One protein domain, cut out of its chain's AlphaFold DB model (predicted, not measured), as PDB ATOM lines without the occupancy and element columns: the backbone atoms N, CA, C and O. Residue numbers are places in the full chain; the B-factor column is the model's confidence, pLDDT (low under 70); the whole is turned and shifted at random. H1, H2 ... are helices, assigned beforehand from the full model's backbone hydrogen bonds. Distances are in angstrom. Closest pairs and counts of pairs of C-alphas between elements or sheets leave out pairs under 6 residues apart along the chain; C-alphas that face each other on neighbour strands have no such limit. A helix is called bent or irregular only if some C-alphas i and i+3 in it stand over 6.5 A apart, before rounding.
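This is residues 29 to 157 of the 707 residues of an uncharacterized protein of Citrobacter pasteurii (UniProt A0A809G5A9). Two long helices, H2b and H4, run side by side in opposite ways as a long narrow arm, with the short helix H3 at the turn between them. Near the other end of this arm the short helix H5 packs crosswise on H2b, the arm H2a turns off at a corner, and H1 meets H5 near its last residues and leads away from the pair, for a loose L-like outline. The printed part has 129 residues with five named helices in the order H1, H2, H3, H4, H5 and no named strand, and the class is all helix. It is loose, with a radius of gyration of the C-alphas of 18.9 A, and its spans of 58 by 38 by 24 A are only just elongated.

Begin with the longest helix, H2, residues 62 to 98, which by its hydrogen bonds was assigned as one helix but is bent: the C-alphas of Lys 69 and Lys 72 are 8.7 A apart. Read it as two arms, H2a, residues 62 to 69, and H2b, residues 72 to 98. They touch only at the corner by their link, with residues 72 to 75 of H2b alone, at a steep tilt of 45 degrees, opposite ways; their closest C-alphas, those of Glu 67 and Ile 75, are 6.0 A apart. Now look at H4, residues 107 to 137: it touches H2b with 20 pairs of C-alphas within 8 A, at a shallow tilt of 5 degrees, opposite ways. The closest C-alphas of the two are those of Arg 85 and Arg 125, 6.2 A apart. H3, residues 102 to 105, touches H4 only at the corner, with residues 109 to 111 of H4 alone; the closest C-alphas, those of Met 103 and Gly 110, are 4.5 A apart. H5, residues 148 to 156, touches residues 79 to 83 of H2b and is about perpendicular to it at 78 degrees; the closest C-alphas, those of Ile 79 and Phe 155, are 6.2 A apart. H4 and H5 are near each other, with 5 pairs of C-alphas within 10 A. H1, residues 30 to 45, only just touches H5, with 3 pairs of C-alphas within 8 A, at a steep tilt of 51 degrees, opposite ways; H1 touches H5 with residue 44 alone, and the closest C-alphas of the two, those of Phe 44 and Phe 151, are 6.8 A apart. H1 is apart from H2b and H4, and only just apart from H2a, at 8.3 A. The helix packing is only just mostly crossed, with 1 of 3 pairs at a shallow tilt. In H1, H2a, H2b, H4 and H5 every O i to N i+4 pair is within hydrogen-bond range; H3 is too short for such a pair.

Find C-alpha 72 at (26.623, 92.443, -22.693); from there H2b runs 39.0 A to C-alpha 98. H4 starts at C-alpha 107, at (-22.701, 95.055, -21.511), and runs 44.3 A to C-alpha 137. H1 covers 22.3 A, H5 12.4 A, H2a 10.7 A and H3 5.1 A; H5 ends at C-alpha 156, at (11.705, 86.374, -18.670).

The two C-alphas farthest apart are those of Val 30 and Thr 106, at 58.6 A. The printed part has no cut. The link from H1 to H2, residues 46 to 61, is long; those from H2 to H3 and from H3 to H4 are tight, and that from H4 to H5 is short. Mean pLDDT of the printed part is 71.8, and 54 residues are under 70, among them residues 29 to 43, 51 to 62, 99 to 107 and 152 to 157.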
ATOM      1  N   THR A  29      19.595  64.756  -7.194       43.97
ATOM      2  CA  THR A  29      21.016  64.459  -7.121       43.97
ATOM      3  C   THR A  29      21.771  65.457  -7.997       43.97
ATOM      4  O   THR A  29      21.200  66.129  -8.861       43.97
ATOM      5  N   VAL A  30      23.093  65.544  -7.830       40.78
ATOM      6  CA  VAL A  30      23.932  66.349  -8.738       40.78
ATOM      7  C   VAL A  30      23.722  65.921 -10.200       40.78
ATOM      8  O   VAL A  30      23.781  66.759 -11.093       40.78
ATOM      9  N   LYS A  31      23.393  64.643 -10.446       45.97
ATOM     10  CA  LYS A  31      22.987  64.154 -11.764       45.97
ATOM     11  C   LYS A  31      21.648  64.758 -12.203       45.97
ATOM     12  O   LYS A  31      21.600  65.329 -13.281       45.97
ATOM     13  N   ASP A  32      20.597  64.693 -11.389       47.19
ATOM     14  CA  ASP A  32      19.258  65.161 -11.796       47.19
ATOM     15  C   ASP A  32      19.215  66.685 -12.010       47.19
ATOM     16  O   ASP A  32      18.539  67.172 -12.916       47.19
ATOM     17  N   MET A  33      20.000  67.447 -11.238       48.78
ATOM     18  CA  MET A  33      20.196  68.884 -11.476       48.78
ATOM     19  C   MET A  33      20.950  69.165 -12.784       48.78
ATOM     20  O   MET A  33      20.577  70.089 -13.510       48.78
ATOM     21  N   ASN A  34      21.968  68.364 -13.121       48.88
ATOM     22  CA  ASN A  34      22.677  68.475 -14.400       48.88
ATOM     23  C   ASN A  34      21.787  68.054 -15.587       48.88
ATOM     24  O   ASN A  34      21.782  68.734 -16.611       48.88
ATOM     25  N   ASP A  35      20.992  66.991 -15.447       53.22
ATOM     26  CA  ASP A  35      20.051  66.510 -16.467       53.22
ATOM     27  C   ASP A  35      18.934  67.549 -16.725       53.22
ATOM     28  O   ASP A  35      18.559  67.802 -17.875       53.22
ATOM     29  N   LEU A  36      18.448  68.229 -15.677       54.56
ATOM     30  CA  LEU A  36      17.514  69.357 -15.787       54.56
ATOM     31  C   LEU A  36      18.157  70.596 -16.436       54.56
ATOM     32  O   LEU A  36      17.537  71.225 -17.299       54.56
ATOM     33  N   ALA A  37      19.391  70.949 -16.061       54.66
ATOM     34  CA  ALA A  37      20.128  72.052 -16.683       54.66
ATOM     35  C   ALA A  37      20.354  71.788 -18.183       54.66
ATOM     36  O   ALA A  37      19.994  72.623 -19.016       54.66
ATOM     37  N   SER A  38      20.822  70.583 -18.522       59.25
ATOM     38  CA  SER A  38      20.976  70.076 -19.888       59.25
ATOM     39  C   SER A  38      19.667  70.148 -20.682       59.25
ATOM     40  O   SER A  38      19.632  70.705 -21.779       59.25
ATOM     41  N   THR A  39      18.552  69.690 -20.103       61.06
ATOM     42  CA  THR A  39      17.221  69.742 -20.731       61.06
ATOM     43  C   THR A  39      16.800  71.174 -21.068       61.06
ATOM     44  O   THR A  39      16.269  71.428 -22.150       61.06
ATOM     45  N   ASN A  40      17.056  72.130 -20.172       61.72
ATOM     46  CA  ASN A  40      16.709  73.533 -20.398       61.72
ATOM     47  C   ASN A  40      17.648  74.212 -21.410       61.72
ATOM     48  O   ASN A  40      17.164  74.933 -22.281       61.72
ATOM     49  N   VAL A  41      18.953  73.916 -21.380       63.56
ATOM     50  CA  VAL A  41      19.919  74.344 -22.411       63.56
ATOM     51  C   VAL A  41      19.525  73.804 -23.791       63.56
ATOM     52  O   VAL A  41      19.466  74.565 -24.757       63.56
ATOM     53  N   HIS A  42      19.158  72.524 -23.896       69.62
ATOM     54  CA  HIS A  42      18.669  71.935 -25.141       69.62
ATOM     55  C   HIS A  42      17.378  72.603 -25.637       69.62
ATOM     56  O   HIS A  42      17.284  72.915 -26.826       69.62
ATOM     57  N   LYS A  43      16.406  72.880 -24.754       69.81
ATOM     58  CA  LYS A  43      15.168  73.597 -25.112       69.81
ATOM     59  C   LYS A  43      15.440  75.045 -25.557       69.81
ATOM     60  O   LYS A  43      14.836  75.491 -26.533       69.81
ATOM     61  N   PHE A  44      16.372  75.752 -24.915       73.44
ATOM     62  CA  PHE A  44      16.798  77.099 -25.317       73.44
ATOM     63  C   PHE A  44      17.466  77.096 -26.697       73.44
ATOM     64  O   PHE A  44      17.008  77.788 -27.605       73.44
ATOM     65  N   ASN A  45      18.492  76.261 -26.893       72.38
ATOM     66  CA  ASN A  45      19.208  76.141 -28.167       72.38
ATOM     67  C   ASN A  45      18.240  75.734 -29.301       72.38
ATOM     68  O   ASN A  45      18.301  76.259 -30.415       72.38
ATOM     69  N   ALA A  46      17.258  74.871 -29.007       77.88
ATOM     70  CA  ALA A  46      16.218  74.470 -29.953       77.88
ATOM     71  C   ALA A  46      15.283  75.611 -30.404       77.88
ATOM     72  O   ALA A  46      14.587  75.431 -31.410       77.88
ATOM     73  N   CYS A  47      15.272  76.774 -29.741       79.44
ATOM     74  CA  CYS A  47      14.470  77.925 -30.164       79.44
ATOM     75  C   CYS A  47      14.972  78.569 -31.466       79.44
ATOM     76  O   CYS A  47      14.172  79.126 -32.220       79.44
ATOM     77  N   PHE A  48      16.269  78.465 -31.762       80.88
ATOM     78  CA  PHE A  48      16.918  79.136 -32.891       80.88
ATOM     79  C   PHE A  48      16.987  78.251 -34.139       80.88
ATOM     80  O   PHE A  48      16.972  77.025 -34.050       80.88
ATOM     81  N   GLN A  49      17.043  78.857 -35.323       83.69
ATOM     82  CA  GLN A  49      17.220  78.141 -36.593       83.69
ATOM     83  C   GLN A  49      18.689  77.774 -36.846       83.69
ATOM     84  O   GLN A  49      18.973  76.743 -37.449       83.69
ATOM     85  N   GLN A  50      19.613  78.612 -36.375       79.75
ATOM     86  CA  GLN A  50      21.055  78.441 -36.524       79.75
ATOM     87  C   GLN A  50      21.569  77.386 -35.526       79.75
ATOM     88  O   GLN A  50      21.294  77.518 -34.332       79.75
ATOM     89  N   PRO A  51      22.343  76.371 -35.964       61.19
ATOM     90  CA  PRO A  51      22.870  75.340 -35.067       61.19
ATOM     91  C   PRO A  51      23.925  75.888 -34.095       61.19
ATOM     92  O   PRO A  51      24.106  75.332 -33.018       61.19
ATOM     93  N   ASP A  52      24.583  76.997 -34.444       59.44
ATOM     94  CA  ASP A  52      25.706  77.575 -33.693       59.44
ATOM     95  C   ASP A  52      25.268  78.378 -32.451       59.44
ATOM     96  O   ASP A  52      26.104  78.823 -31.650       59.44
ATOM     97  N   VAL A  53      23.953  78.542 -32.239       58.53
ATOM     98  CA  VAL A  53      23.360  79.146 -31.028       58.53
ATOM     99  C   VAL A  53      23.302  78.104 -29.913       58.53
ATOM    100  O   VAL A  53      22.255  77.739 -29.388       58.53
ATOM    101  N   VAL A  54      24.488  77.604 -29.588       60.56
ATOM    102  CA  VAL A  54      24.764  76.723 -28.462       60.56
ATOM    103  C   VAL A  54      25.103  77.598 -27.256       60.56
ATOM    104  O   VAL A  54      26.119  78.295 -27.286       60.56
ATOM    105  N   LEU A  55      24.246  77.588 -26.233       63.31
ATOM    106  CA  LEU A  55      24.697  77.565 -24.838       63.31
ATOM    107  C   LEU A  55      25.337  76.201 -24.572       63.31
ATOM    108  O   LEU A  55      24.761  75.182 -24.975       63.31
ATOM    109  N   ASN A  56      26.479  76.158 -23.889       62.09
ATOM    110  CA  ASN A  56      27.059  74.898 -23.442       62.09
ATOM    111  C   ASN A  56      26.194  74.248 -22.341       62.09
ATOM    112  O   ASN A  56      25.599  74.919 -21.498       62.09
ATOM    113  N   ILE A  57      26.143  72.917 -22.339       56.75
ATOM    114  CA  ILE A  57      25.388  72.104 -21.373       56.75
ATOM    115  C   ILE A  57      25.935  72.290 -19.948       56.75
ATOM    116  O   ILE A  57      25.161  72.332 -18.994       56.75
ATOM    117  N   ASP A  58      27.248  72.491 -19.805       51.78
ATOM    118  CA  ASP A  58      27.915  72.715 -18.512       51.78
ATOM    119  C   ASP A  58      27.768  74.153 -17.961       51.78
ATOM    120  O   ASP A  58      28.343  74.489 -16.918       51.78
ATOM    121  N   THR A  59      27.047  75.047 -18.652       54.16
ATOM    122  CA  THR A  59      27.033  76.479 -18.320       54.16
ATOM    123  C   THR A  59      26.226  76.782 -17.056       54.16
ATOM    124  O   THR A  59      25.009  76.960 -17.062       54.16
ATOM    125  N   LYS A  60      26.955  76.963 -15.948       53.75
ATOM    126  CA  LYS A  60      26.426  77.352 -14.624       53.75
ATOM    127  C   LYS A  60      25.802  78.756 -14.564       53.75
ATOM    128  O   LYS A  60      25.180  79.101 -13.563       53.75
ATOM    129  N   ASN A  61      25.986  79.584 -15.596       65.00
ATOM    130  CA  ASN A  61      25.363  80.905 -15.712       65.00
ATOM    131  C   ASN A  61      25.071  81.239 -17.192       65.00
ATOM    132  O   ASN A  61      25.910  81.863 -17.850       65.00
ATOM    133  N   PRO A  62      23.899  80.836 -17.725       63.34
ATOM    134  CA  PRO A  62      23.538  81.023 -19.136       63.34
ATOM    135  C   PRO A  62      23.625  82.472 -19.623       63.34
ATOM    136  O   PRO A  62      23.980  82.732 -20.771       63.34
ATOM    137  N   LYS A  63      23.352  83.443 -18.741       70.62
ATOM    138  CA  LYS A  63      23.465  84.863 -19.078       70.62
ATOM    139  C   LYS A  63      24.911  85.277 -19.351       70.62
ATOM    140  O   LYS A  63      25.130  86.010 -20.309       70.62
ATOM    141  N   THR A  64      25.884  84.813 -18.567       69.81
ATOM    142  CA  THR A  64      27.298  85.172 -18.777       69.81
ATOM    143  C   THR A  64      27.818  84.668 -20.123       69.81
ATOM    144  O   THR A  64      28.388  85.461 -20.864       69.81
ATOM    145  N   GLU A  65      27.534  83.417 -20.500       71.88
ATOM    146  CA  GLU A  65      27.939  82.879 -21.812       71.88
ATOM    147  C   GLU A  65      27.320  83.682 -22.974       71.88
ATOM    148  O   GLU A  65      27.999  84.000 -23.950       71.88
ATOM    149  N   LEU A  66      26.049  84.091 -22.860       74.12
ATOM    150  CA  LEU A  66      25.405  84.953 -23.858       74.12
ATOM    151  C   LEU A  66      26.004  86.374 -23.889       74.12
ATOM    152  O   LEU A  66      26.176  86.936 -24.977       74.12
ATOM    153  N   GLU A  67      26.323  86.964 -22.730       81.31
ATOM    154  CA  GLU A  67      26.972  88.282 -22.634       81.31
ATOM    155  C   GLU A  67      28.389  88.268 -23.235       81.31
ATOM    156  O   GLU A  67      28.773  89.245 -23.880       81.31
ATOM    157  N   GLU A  68      29.137  87.171 -23.085       80.56
ATOM    158  CA  GLU A  68      30.453  86.954 -23.704       80.56
ATOM    159  C   GLU A  68      30.342  86.727 -25.221       80.56
ATOM    160  O   GLU A  68      31.047  87.368 -26.001       80.56
ATOM    161  N   LYS A  69      29.419  85.858 -25.656       81.38
ATOM    162  CA  LYS A  69      29.278  85.418 -27.055       81.38
ATOM    163  C   LYS A  69      28.671  86.472 -27.985       81.38
ATOM    164  O   LYS A  69      29.077  86.574 -29.142       81.38
ATOM    165  N   TYR A  70      27.709  87.265 -27.503       80.75
ATOM    166  CA  TYR A  70      26.998  88.264 -28.321       80.75
ATOM    167  C   TYR A  70      27.226  89.719 -27.879       80.75
ATOM    168  O   TYR A  70      26.977  90.641 -28.668       80.75
ATOM    169  N   GLY A  71      27.751  89.927 -26.670       80.19
ATOM    170  CA  GLY A  71      28.039  91.229 -26.072       80.19
ATOM    171  C   GLY A  71      27.002  91.642 -25.023       80.19
ATOM    172  O   GLY A  71      25.801  91.667 -25.288       80.19
ATOM    173  N   LYS A  72      27.467  92.052 -23.838       82.50
ATOM    174  CA  LYS A  72      26.623  92.443 -22.693       82.50
ATOM    175  C   LYS A  72      25.502  93.435 -23.026       82.50
ATOM    176  O   LYS A  72      24.349  93.199 -22.674       82.50
ATOM    177  N   GLN A  73      25.819  94.516 -23.741       79.88
ATOM    178  CA  GLN A  73      24.834  95.532 -24.145       79.88
ATOM    179  C   GLN A  73      23.728  94.958 -25.046       79.88
ATOM    180  O   GLN A  73      22.581  95.386 -24.970       79.88
ATOM    181  N   TYR A  74      24.059  93.967 -25.877       81.62
ATOM    182  CA  TYR A  74      23.121  93.327 -26.791       81.62
ATOM    183  C   TYR A  74      22.144  92.399 -26.049       81.62
ATOM    184  O   TYR A  74      20.936  92.481 -26.254       81.62
ATOM    185  N   ILE A  75      22.644  91.584 -25.116       80.94
ATOM    186  CA  ILE A  75      21.794  90.732 -24.269       80.94
ATOM    187  C   ILE A  75      20.907  91.571 -23.343       80.94
ATOM    188  O   ILE A  75      19.720  91.283 -23.211       80.94
ATOM    189  N   GLN A  76      21.440  92.653 -22.769       78.75
ATOM    190  CA  GLN A  76      20.666  93.595 -21.960       78.75
ATOM    191  C   GLN A  76      19.527  94.252 -22.767       78.75
ATOM    192  O   GLN A  76      18.387  94.275 -22.305       78.75
ATOM    193  N   LYS A  77      19.797  94.682 -24.009       80.44
ATOM    194  CA  LYS A  77      18.792  95.209 -24.953       80.44
ATOM    195  C   LYS A  77      17.675  94.196 -25.245       80.44
ATOM    196  O   LYS A  77      16.513  94.586 -25.310       80.44
ATOM    197  N   ILE A  78      17.991  92.903 -25.382       77.88
ATOM    198  CA  ILE A  78      16.970  91.850 -25.536       77.88
ATOM    199  C   ILE A  78      16.143  91.702 -24.253       77.88
ATOM    200  O   ILE A  78      14.917  91.706 -24.336       77.88
ATOM    201  N   ILE A  79      16.782  91.615 -23.079       77.88
ATOM    202  CA  ILE A  79      16.087  91.485 -21.785       77.88
ATOM    203  C   ILE A  79      15.080  92.630 -21.600       77.88
ATOM    204  O   ILE A  79      13.912  92.371 -21.333       77.88
ATOM    205  N   GLU A  80      15.485  93.881 -21.834       78.88
ATOM    206  CA  GLU A  80      14.602  95.051 -21.719       78.88
ATOM    207  C   GLU A  80      13.415  95.019 -22.692       78.88
ATOM    208  O   GLU A  80      12.306  95.423 -22.333       78.88
ATOM    209  N   LEU A  81      13.615  94.527 -23.919       77.06
ATOM    210  CA  LEU A  81      12.522  94.368 -24.877       77.06
ATOM    211  C   LEU A  81      11.552  93.248 -24.463       77.06
ATOM    212  O   LEU A  81      10.339  93.407 -24.625       77.06
ATOM    213  N   VAL A  82      12.055  92.153 -23.889       76.88
ATOM    214  CA  VAL A  82      11.235  91.052 -23.358       76.88
ATOM    215  C   VAL A  82      10.457  91.490 -22.111       76.88
ATOM    216  O   VAL A  82       9.261  91.212 -22.017       76.88
ATOM    217  N   SER A  83      11.071  92.252 -21.198       76.50
ATOM    218  CA  SER A  83      10.379  92.832 -20.038       76.50
ATOM    219  C   SER A  83       9.225  93.743 -20.465       76.50
ATOM    220  O   SER A  83       8.102  93.555 -20.001       76.50
ATOM    221  N   LYS A  84       9.451  94.641 -21.434       77.56
ATOM    222  CA  LYS A  84       8.407  95.523 -21.991       77.56
ATOM    223  C   LYS A  84       7.261  94.764 -22.668       77.56
ATOM    224  O   LYS A  84       6.109  95.183 -22.577       77.56
ATOM    225  N   ARG A  85       7.528  93.609 -23.297       79.88
ATOM    226  CA  ARG A  85       6.456  92.719 -23.787       79.88
ATOM    227  C   ARG A  85       5.581  92.210 -22.638       79.88
ATOM    228  O   ARG A  85       4.362  92.167 -22.775       79.88
ATOM    229  N   TYR A  86       6.195  91.831 -21.519       73.88
ATOM    230  CA  TYR A  86       5.475  91.327 -20.351       73.88
ATOM    231  C   TYR A  86       4.697  92.435 -19.616       73.88
ATOM    232  O   TYR A  86       3.599  92.184 -19.123       73.88
ATOM    233  N   GLU A  87       5.203  93.673 -19.615       74.50
ATOM    234  CA  GLU A  87       4.481  94.859 -19.126       74.50
ATOM    235  C   GLU A  87       3.181  95.107 -19.906       74.50
ATOM    236  O   GLU A  87       2.141  95.290 -19.278       74.50
ATOM    237  N   ILE A  88       3.189  94.999 -21.242       70.56
ATOM    238  CA  ILE A  88       1.972  95.129 -22.072       70.56
ATOM    239  C   ILE A  88       0.912  94.083 -21.671       70.56
ATOM    240  O   ILE A  88      -0.265  94.408 -21.554       70.56
ATOM    241  N   SER A  89       1.313  92.837 -21.394       72.25
ATOM    242  CA  SER A  89       0.383  91.797 -20.916       72.25
ATOM    243  C   SER A  89      -0.126  92.025 -19.483       72.25
ATOM    244  O   SER A  89      -1.249  91.624 -19.174       72.25
ATOM    245  N   LYS A  90       0.645  92.685 -18.607       68.56
ATOM    246  CA  LYS A  90       0.134  93.144 -17.301       68.56
ATOM    247  C   LYS A  90      -0.874  94.279 -17.472       68.56
ATOM    248  O   LYS A  90      -1.929  94.250 -16.843       68.56
ATOM    249  N   GLU A  91      -0.566  95.250 -18.327       69.00
ATOM    250  CA  GLU A  91      -1.421  96.406 -18.597       69.00
ATOM    251  C   GLU A  91      -2.766  95.984 -19.201       69.00
ATOM    252  O   GLU A  91      -3.807  96.419 -18.719       69.00
ATOM    253  N   GLU A  92      -2.765  95.055 -20.163       70.94
ATOM    254  CA  GLU A  92      -3.976  94.414 -20.694       70.94
ATOM    255  C   GLU A  92      -4.829  93.798 -19.575       70.94
ATOM    256  O   GLU A  92      -6.028  94.063 -19.491       70.94
ATOM    257  N   SER A  93      -4.221  93.022 -18.670       63.34
ATOM    258  CA  SER A  93      -4.945  92.393 -17.559       63.34
ATOM    259  C   SER A  93      -5.522  93.404 -16.559       63.34
ATOM    260  O   SER A  93      -6.553  93.119 -15.951       63.34
ATOM    261  N   ILE A  94      -4.878  94.560 -16.371       66.62
ATOM    262  CA  ILE A  94      -5.375  95.649 -15.516       66.62
ATOM    263  C   ILE A  94      -6.528  96.381 -16.214       66.62
ATOM    264  O   ILE A  94      -7.580  96.583 -15.611       66.62
ATOM    265  N   GLN A  95      -6.370  96.728 -17.493       68.94
ATOM    266  CA  GLN A  95      -7.404  97.414 -18.268       68.94
ATOM    267  C   GLN A  95      -8.669  96.556 -18.434       68.94
ATOM    268  O   GLN A  95      -9.770  97.072 -18.267       68.94
ATOM    269  N   ILE A  96      -8.529  95.245 -18.669       68.81
ATOM    270  CA  ILE A  96      -9.662  94.305 -18.703       68.81
ATOM    271  C   ILE A  96     -10.364  94.244 -17.340       68.81
ATOM    272  O   ILE A  96     -11.582  94.374 -17.290       68.81
ATOM    273  N   LYS A  97      -9.620  94.120 -16.230       68.75
ATOM    274  CA  LYS A  97     -10.203  94.108 -14.875       68.75
ATOM    275  C   LYS A  97     -10.959  95.406 -14.557       68.75
ATOM    276  O   LYS A  97     -11.993  95.376 -13.898       68.75
ATOM    277  N   ASN A  98     -10.494  96.544 -15.069       71.25
ATOM    278  CA  ASN A  98     -11.174  97.829 -14.900       71.25
ATOM    279  C   ASN A  98     -12.489  97.940 -15.704       71.25
ATOM    280  O   ASN A  98     -13.308  98.803 -15.390       71.25
ATOM    281  N   LEU A  99     -12.736  97.062 -16.687       63.09
ATOM    282  CA  LEU A  99     -14.031  96.953 -17.373       63.09
ATOM    283  C   LEU A  99     -15.067  96.111 -16.605       63.09
ATOM    284  O   LEU A  99     -16.233  96.123 -16.996       63.09
ATOM    285  N   ASP A 100     -14.702  95.414 -15.521       60.56
ATOM    286  CA  ASP A 100     -15.614  94.510 -14.794       60.56
ATOM    287  C   ASP A 100     -16.869  95.205 -14.239       60.56
ATOM    288  O   ASP A 100     -17.874  94.534 -13.997       60.56
ATOM    289  N   SER A 101     -16.838  96.524 -14.017       55.06
ATOM    290  CA  SER A 101     -18.020  97.319 -13.654       55.06
ATOM    291  C   SER A 101     -18.866  97.676 -14.880       55.06
ATOM    292  O   SER A 101     -20.070  97.430 -14.878       55.06
ATOM    293  N   VAL A 102     -18.235  98.175 -15.950       51.78
ATOM    294  CA  VAL A 102     -18.887  98.566 -17.214       51.78
ATOM    295  C   VAL A 102     -19.601  97.374 -17.857       51.78
ATOM    296  O   VAL A 102     -20.764  97.473 -18.231       51.78
ATOM    297  N   MET A 103     -18.957  96.205 -17.875       55.75
ATOM    298  CA  MET A 103     -19.535  94.937 -18.342       55.75
ATOM    299  C   MET A 103     -20.802  94.514 -17.575       55.75
ATOM    300  O   MET A 103     -21.589  93.727 -18.098       55.75
ATOM    301  N   ARG A 104     -21.019  95.019 -16.350       59.62
ATOM    302  CA  ARG A 104     -22.223  94.753 -15.537       59.62
ATOM    303  C   ARG A 104     -23.304  95.821 -15.702       59.62
ATOM    304  O   ARG A 104     -24.472  95.505 -15.497       59.62
ATOM    305  N   THR A 105     -22.942  97.063 -16.030       56.12
ATOM    306  CA  THR A 105     -23.893  98.180 -16.180       56.12
ATOM    307  C   THR A 105     -24.374  98.366 -17.615       56.12
ATOM    308  O   THR A 105     -25.563  98.581 -17.832       56.12
ATOM    309  N   THR A 106     -23.471  98.266 -18.589       65.75
ATOM    310  CA  THR A 106     -23.732  98.471 -20.020       65.75
ATOM    311  C   THR A 106     -22.958  97.431 -20.849       65.75
ATOM    312  O   THR A 106     -21.909  97.729 -21.424       65.75
ATOM    313  N   PRO A 107     -23.453  96.175 -20.932       64.75
ATOM    314  CA  PRO A 107     -22.701  95.055 -21.511       64.75
ATOM    315  C   PRO A 107     -22.243  95.259 -22.963       64.75
ATOM    316  O   PRO A 107     -21.170  94.793 -23.335       64.75
ATOM    317  N   GLU A 108     -23.020  95.972 -23.784       70.38
ATOM    318  CA  GLU A 108     -22.674  96.269 -25.184       70.38
ATOM    319  C   GLU A 108     -21.486  97.245 -25.289       70.38
ATOM    320  O   GLU A 108     -20.567  97.037 -26.085       70.38
ATOM    321  N   GLU A 109     -21.455  98.269 -24.429       66.12
ATOM    322  CA  GLU A 109     -20.340  99.218 -24.324       66.12
ATOM    323  C   GLU A 109     -19.094  98.532 -23.753       66.12
ATOM    324  O   GLU A 109     -18.001  98.681 -24.300       66.12
ATOM    325  N   GLY A 110     -19.264  97.718 -22.704       68.06
ATOM    326  CA  GLY A 110     -18.193  96.920 -22.105       68.06
ATOM    327  C   GLY A 110     -17.563  95.940 -23.098       68.06
ATOM    328  O   GLY A 110     -16.337  95.862 -23.188       68.06
ATOM    329  N   ALA A 111     -18.373  95.251 -23.907       70.81
ATOM    330  CA  ALA A 111     -17.890  94.351 -24.952       70.81
ATOM    331  C   ALA A 111     -17.129  95.101 -26.060       70.81
ATOM    332  O   ALA A 111     -16.081  94.634 -26.512       70.81
ATOM    333  N   SER A 112     -17.614  96.279 -26.467       76.56
ATOM    334  CA  SER A 112     -16.933  97.149 -27.434       76.56
ATOM    335  C   SER A 112     -15.577  97.637 -26.901       76.56
ATOM    336  O   SER A 112     -14.545  97.471 -27.558       76.56
ATOM    337  N   ALA A 113     -15.545  98.139 -25.662       73.31
ATOM    338  CA  ALA A 113     -14.328  98.588 -24.990       73.31
ATOM    339  C   ALA A 113     -13.316  97.446 -24.780       73.31
ATOM    340  O   ALA A 113     -12.120  97.635 -24.998       73.31
ATOM    341  N   TYR A 114     -13.783  96.243 -24.436       75.50
ATOM    342  CA  TYR A 114     -12.945  95.051 -24.297       75.50
ATOM    343  C   TYR A 114     -12.247  94.682 -25.614       75.50
ATOM    344  O   TYR A 114     -11.043  94.421 -25.624       75.50
ATOM    345  N   GLN A 115     -12.966  94.713 -26.744       80.81
ATOM    346  CA  GLN A 115     -12.361  94.462 -28.057       80.81
ATOM    347  C   GLN A 115     -11.396  95.582 -28.472       80.81
ATOM    348  O   GLN A 115     -10.352  95.291 -29.057       80.81
ATOM    349  N   ALA A 116     -11.690  96.843 -28.138       83.44
ATOM    350  CA  ALA A 116     -10.787  97.966 -28.391       83.44
ATOM    351  C   ALA A 116      -9.463  97.825 -27.614       83.44
ATOM    352  O   ALA A 116      -8.393  97.885 -28.221       83.44
ATOM    353  N   ILE A 117      -9.530  97.541 -26.306       79.06
ATOM    354  CA  ILE A 117      -8.358  97.308 -25.444       79.06
ATOM    355  C   ILE A 117      -7.542  96.121 -25.954       79.06
ATOM    356  O   ILE A 117      -6.338  96.244 -26.168       79.06
ATOM    357  N   LYS A 118      -8.193  94.987 -26.241       81.19
ATOM    358  CA  LYS A 118      -7.521  93.802 -26.789       81.19
ATOM    359  C   LYS A 118      -6.838  94.087 -28.132       81.19
ATOM    360  O   LYS A 118      -5.751  93.575 -28.392       81.19
ATOM    361  N   THR A 119      -7.442  94.928 -28.972       87.50
ATOM    362  CA  THR A 119      -6.876  95.327 -30.269       87.50
ATOM    363  C   THR A 119      -5.666  96.252 -30.108       87.50
ATOM    364  O   THR A 119      -4.672  96.057 -30.805       87.50
ATOM    365  N   ASP A 120      -5.687  97.230 -29.195       86.75
ATOM    366  CA  ASP A 120      -4.498  98.052 -28.905       86.75
ATOM    367  C   ASP A 120      -3.358  97.206 -28.319       86.75
ATOM    368  O   ASP A 120      -2.228  97.257 -28.808       86.75
ATOM    369  N   MET A 121      -3.663  96.357 -27.336       83.62
ATOM    370  CA  MET A 121      -2.673  95.506 -26.672       83.62
ATOM    371  C   MET A 121      -2.019  94.513 -27.633       83.62
ATOM    372  O   MET A 121      -0.803  94.323 -27.571       83.62
ATOM    373  N   GLU A 122      -2.770  93.948 -28.582       85.62
ATOM    374  CA  GLU A 122      -2.199  93.100 -29.632       85.62
ATOM    375  C   GLU A 122      -1.331  93.902 -30.616       85.62
ATOM    376  O   GLU A 122      -0.214  93.492 -30.932       85.62
ATOM    377  N   ASN A 123      -1.766  95.099 -31.030       89.38
ATOM    378  CA  ASN A 123      -0.955  95.993 -31.865       89.38
ATOM    379  C   ASN A 123       0.347  96.429 -31.166       89.38
ATOM    380  O   ASN A 123       1.385  96.585 -31.817       89.38
ATOM    381  N   ARG A 124       0.320  96.630 -29.844       86.62
ATOM    382  CA  ARG A 124       1.498  96.948 -29.022       86.62
ATOM    383  C   ARG A 124       2.412  95.733 -28.862       86.62
ATOM    384  O   ARG A 124       3.618  95.871 -29.063       86.62
ATOM    385  N   ARG A 125       1.855  94.545 -28.595       85.50
ATOM    386  CA  ARG A 125       2.594  93.269 -28.578       85.50
ATOM    387  C   ARG A 125       3.305  92.997 -29.899       85.50
ATOM    388  O   ARG A 125       4.492  92.695 -29.872       85.50
ATOM    389  N   GLN A 126       2.617  93.155 -31.028       86.81
ATOM    390  CA  GLN A 126       3.178  92.911 -32.357       86.81
ATOM    391  C   GLN A 126       4.350  93.858 -32.659       86.81
ATOM    392  O   GLN A 126       5.424  93.394 -33.037       86.81
ATOM    393  N   LYS A 127       4.199  95.169 -32.402       89.69
ATOM    394  CA  LYS A 127       5.303  96.147 -32.518       89.69
ATOM    395  C   LYS A 127       6.510  95.745 -31.667       89.69
ATOM    396  O   LYS A 127       7.647  95.837 -32.126       89.69
ATOM    397  N   GLN A 128       6.265  95.281 -30.442       87.06
ATOM    398  CA  GLN A 128       7.318  94.834 -29.534       87.06
ATOM    399  C   GLN A 128       7.995  93.540 -30.018       87.06
ATOM    400  O   GLN A 128       9.212  93.405 -29.903       87.06
ATOM    401  N   ASP A 129       7.239  92.623 -30.621       85.44
ATOM    402  CA  ASP A 129       7.776  91.391 -31.204       85.44
ATOM    403  C   ASP A 129       8.615  91.646 -32.448       85.44
ATOM    404  O   ASP A 129       9.631  90.985 -32.654       85.44
ATOM    405  N   ASP A 130       8.229  92.616 -33.270       89.12
ATOM    406  CA  ASP A 130       9.007  92.999 -34.442       89.12
ATOM    407  C   ASP A 130      10.299  93.729 -34.042       89.12
ATOM    408  O   ASP A 130      11.344  93.481 -34.642       89.12
ATOM    409  N   LEU A 131      10.296  94.511 -32.953       89.25
ATOM    410  CA  LEU A 131      11.534  95.012 -32.338       89.25
ATOM    411  C   LEU A 131      12.438  93.869 -31.844       89.25
ATOM    412  O   LEU A 131      13.632  93.880 -32.137       89.25
ATOM    413  N   ILE A 132      11.894  92.864 -31.150       84.38
ATOM    414  CA  ILE A 132      12.666  91.703 -30.669       84.38
ATOM    415  C   ILE A 132      13.268  90.917 -31.846       84.38
ATOM    416  O   ILE A 132      14.467  90.632 -31.840       84.38
ATOM    417  N   LYS A 133      12.480  90.622 -32.891       86.69
ATOM    418  CA  LYS A 133      12.959  89.954 -34.119       86.69
ATOM    419  C   LYS A 133      14.058  90.760 -34.812       86.69
ATOM    420  O   LYS A 133      15.075  90.187 -35.190       86.69
ATOM    421  N   ASN A 134      13.887  92.077 -34.940       89.50
ATOM    422  CA  ASN A 134      14.885  92.950 -35.559       89.50
ATOM    423  C   ASN A 134      16.206  92.949 -34.776       89.50
ATOM    424  O   ASN A 134      17.265  92.836 -35.385       89.50
ATOM    425  N   VAL A 135      16.163  92.982 -33.439       85.88
ATOM    426  CA  VAL A 135      17.376  92.874 -32.609       85.88
ATOM    427  C   VAL A 135      18.028  91.500 -32.740       85.88
ATOM    428  O   VAL A 135      19.248  91.418 -32.842       85.88
ATOM    429  N   LEU A 136      17.265  90.409 -32.818       83.56
ATOM    430  CA  LEU A 136      17.829  89.081 -33.095       83.56
ATOM    431  C   LEU A 136      18.550  89.037 -34.458       83.56
ATOM    432  O   LEU A 136      19.685  88.558 -34.551       83.56
ATOM    433  N   LEU A 137      17.969  89.663 -35.484       86.62
ATOM    434  CA  LEU A 137      18.581  89.794 -36.809       86.62
ATOM    435  C   LEU A 137      19.876  90.635 -36.820       86.62
ATOM    436  O   LEU A 137      20.743  90.348 -37.645       86.62
ATOM    437  N   GLU A 138      20.095  91.572 -35.882       86.06
ATOM    438  CA  GLU A 138      21.379  92.307 -35.736       86.06
ATOM    439  C   GLU A 138      22.588  91.380 -35.483       86.06
ATOM    440  O   GLU A 138      23.733  91.777 -35.710       86.06
ATOM    441  N   LYS A 139      22.357  90.142 -35.020       80.44
ATOM    442  CA  LYS A 139      23.382  89.093 -34.853       80.44
ATOM    443  C   LYS A 139      23.139  87.868 -35.742       80.44
ATOM    444  O   LYS A 139      23.733  86.818 -35.512       80.44
ATOM    445  N   GLY A 140      22.261  87.982 -36.741       82.69
ATOM    446  CA  GLY A 140      21.879  86.876 -37.623       82.69
ATOM    447  C   GLY A 140      21.065  85.769 -36.941       82.69
ATOM    448  O   GLY A 140      20.901  84.701 -37.526       82.69
ATOM    449  N   LEU A 141      20.553  86.001 -35.728       82.75
ATOM    450  CA  LEU A 141      19.741  85.042 -34.982       82.75
ATOM    451  C   LEU A 141      18.313  85.040 -35.534       82.75
ATOM    452  O   LEU A 141      17.713  86.096 -35.736       82.75
ATOM    453  N   GLN A 142      17.744  83.856 -35.755       84.19
ATOM    454  CA  GLN A 142      16.347  83.701 -36.161       84.19
ATOM    455  C   GLN A 142      15.683  82.615 -35.325       84.19
ATOM    456  O   GLN A 142      16.242  81.537 -35.136       84.19
ATOM    457  N   LEU A 143      14.478  82.887 -34.834       80.56
ATOM    458  CA  LEU A 143      13.693  81.923 -34.064       80.56
ATOM    459  C   LEU A 143      12.912  81.000 -35.003       80.56
ATOM    460  O   LEU A 143      12.525  81.397 -36.106       80.56
ATOM    461  N   LYS A 144      12.672  79.757 -34.579       83.56
ATOM    462  CA  LYS A 144      11.739  78.858 -35.273       83.56
ATOM    463  C   LYS A 144      10.298  79.379 -35.085       83.56
ATOM    464  O   LYS A 144      10.004  79.871 -33.994       83.56
ATOM    465  N   PRO A 145       9.387  79.250 -36.074       70.12
ATOM    466  CA  PRO A 145       8.064  79.898 -36.046       70.12
ATOM    467  C   PRO A 145       7.221  79.646 -34.785       70.12
ATOM    468  O   PRO A 145       6.508  80.536 -34.334       70.12
ATOM    469  N   GLU A 146       7.336  78.460 -34.189       78.25
ATOM    470  CA  GLU A 146       6.583  78.052 -32.993       78.25
ATOM    471  C   GLU A 146       7.328  78.332 -31.675       78.25
ATOM    472  O   GLU A 146       6.733  78.293 -30.601       78.25
ATOM    473  N   LYS A 147       8.633  78.635 -31.733       76.56
ATOM    474  CA  LYS A 147       9.518  78.767 -30.561       76.56
ATOM    475  C   LYS A 147       9.704  80.194 -30.061       76.56
ATOM    476  O   LYS A 147      10.543  80.454 -29.202       76.56
ATOM    477  N   TYR A 148       8.884  81.117 -30.555       70.81
ATOM    478  CA  TYR A 148       8.890  82.496 -30.086       70.81
ATOM    479  C   TYR A 148       8.512  82.605 -28.600       70.81
ATOM    480  O   TYR A 148       9.219  83.248 -27.828       70.81
ATOM    481  N   ASN A 149       7.445  81.924 -28.170       68.62
ATOM    482  CA  ASN A 149       6.998  81.976 -26.774       68.62
ATOM    483  C   ASN A 149       7.981  81.275 -25.819       68.62
ATOM    484  O   ASN A 149       8.229  81.796 -24.735       68.62
ATOM    485  N   ASP A 150       8.594  80.165 -26.239       67.06
ATOM    486  CA  ASP A 150       9.656  79.476 -25.492       67.06
ATOM    487  C   ASP A 150      10.862  80.410 -25.263       67.06
ATOM    488  O   ASP A 150      11.336  80.554 -24.138       67.06
ATOM    489  N   PHE A 151      11.309  81.126 -26.303       72.69
ATOM    490  CA  PHE A 151      12.368  82.138 -26.196       72.69
ATOM    491  C   PHE A 151      12.001  83.272 -25.218       72.69
ATOM    492  O   PHE A 151      12.804  83.618 -24.349       72.69
ATOM    493  N   ILE A 152      10.779  83.816 -25.311       68.81
ATOM    494  CA  ILE A 152      10.272  84.836 -24.377       68.81
ATOM    495  C   ILE A 152      10.259  84.301 -22.935       68.81
ATOM    496  O   ILE A 152      10.663  85.013 -22.016       68.81
ATOM    497  N   TYR A 153       9.850  83.046 -22.726       65.44
ATOM    498  CA  TYR A 153       9.879  82.398 -21.415       65.44
ATOM    499  C   TYR A 153      11.307  82.281 -20.866       65.44
ATOM    500  O   TYR A 153      11.547  82.648 -19.714       65.44
ATOM    501  N   PHE A 154      12.283  81.843 -21.666       65.69
ATOM    502  CA  PHE A 154      13.669  81.735 -21.200       65.69
ATOM    503  C   PHE A 154      14.287  83.092 -20.834       65.69
ATOM    504  O   PHE A 154      14.993  83.171 -19.833       65.69
ATOM    505  N   PHE A 155      13.979  84.164 -21.573       66.19
ATOM    506  CA  PHE A 155      14.473  85.512 -21.258       66.19
ATOM    507  C   PHE A 155      13.738  86.211 -20.096       66.19
ATOM    508  O   PHE A 155      14.306  87.119 -19.494       66.19
ATOM    509  N   ASN A 156      12.507  85.802 -19.765       61.88
ATOM    510  CA  ASN A 156      11.705  86.374 -18.670       61.88
ATOM    511  C   ASN A 156      11.785  85.567 -17.353       61.88
ATOM    512  O   ASN A 156      11.492  86.087 -16.278       61.88
ATOM    513  N   SER A 157      12.145  84.283 -17.420       53.53
ATOM    514  CA  SER A 157      12.202  83.376 -16.265       53.53
ATOM    515  C   SER A 157      13.534  83.446 -15.505       53.53
ATOM    516  O   SER A 157      14.496  84.104 -15.905       53.53
TER     517      SER A 157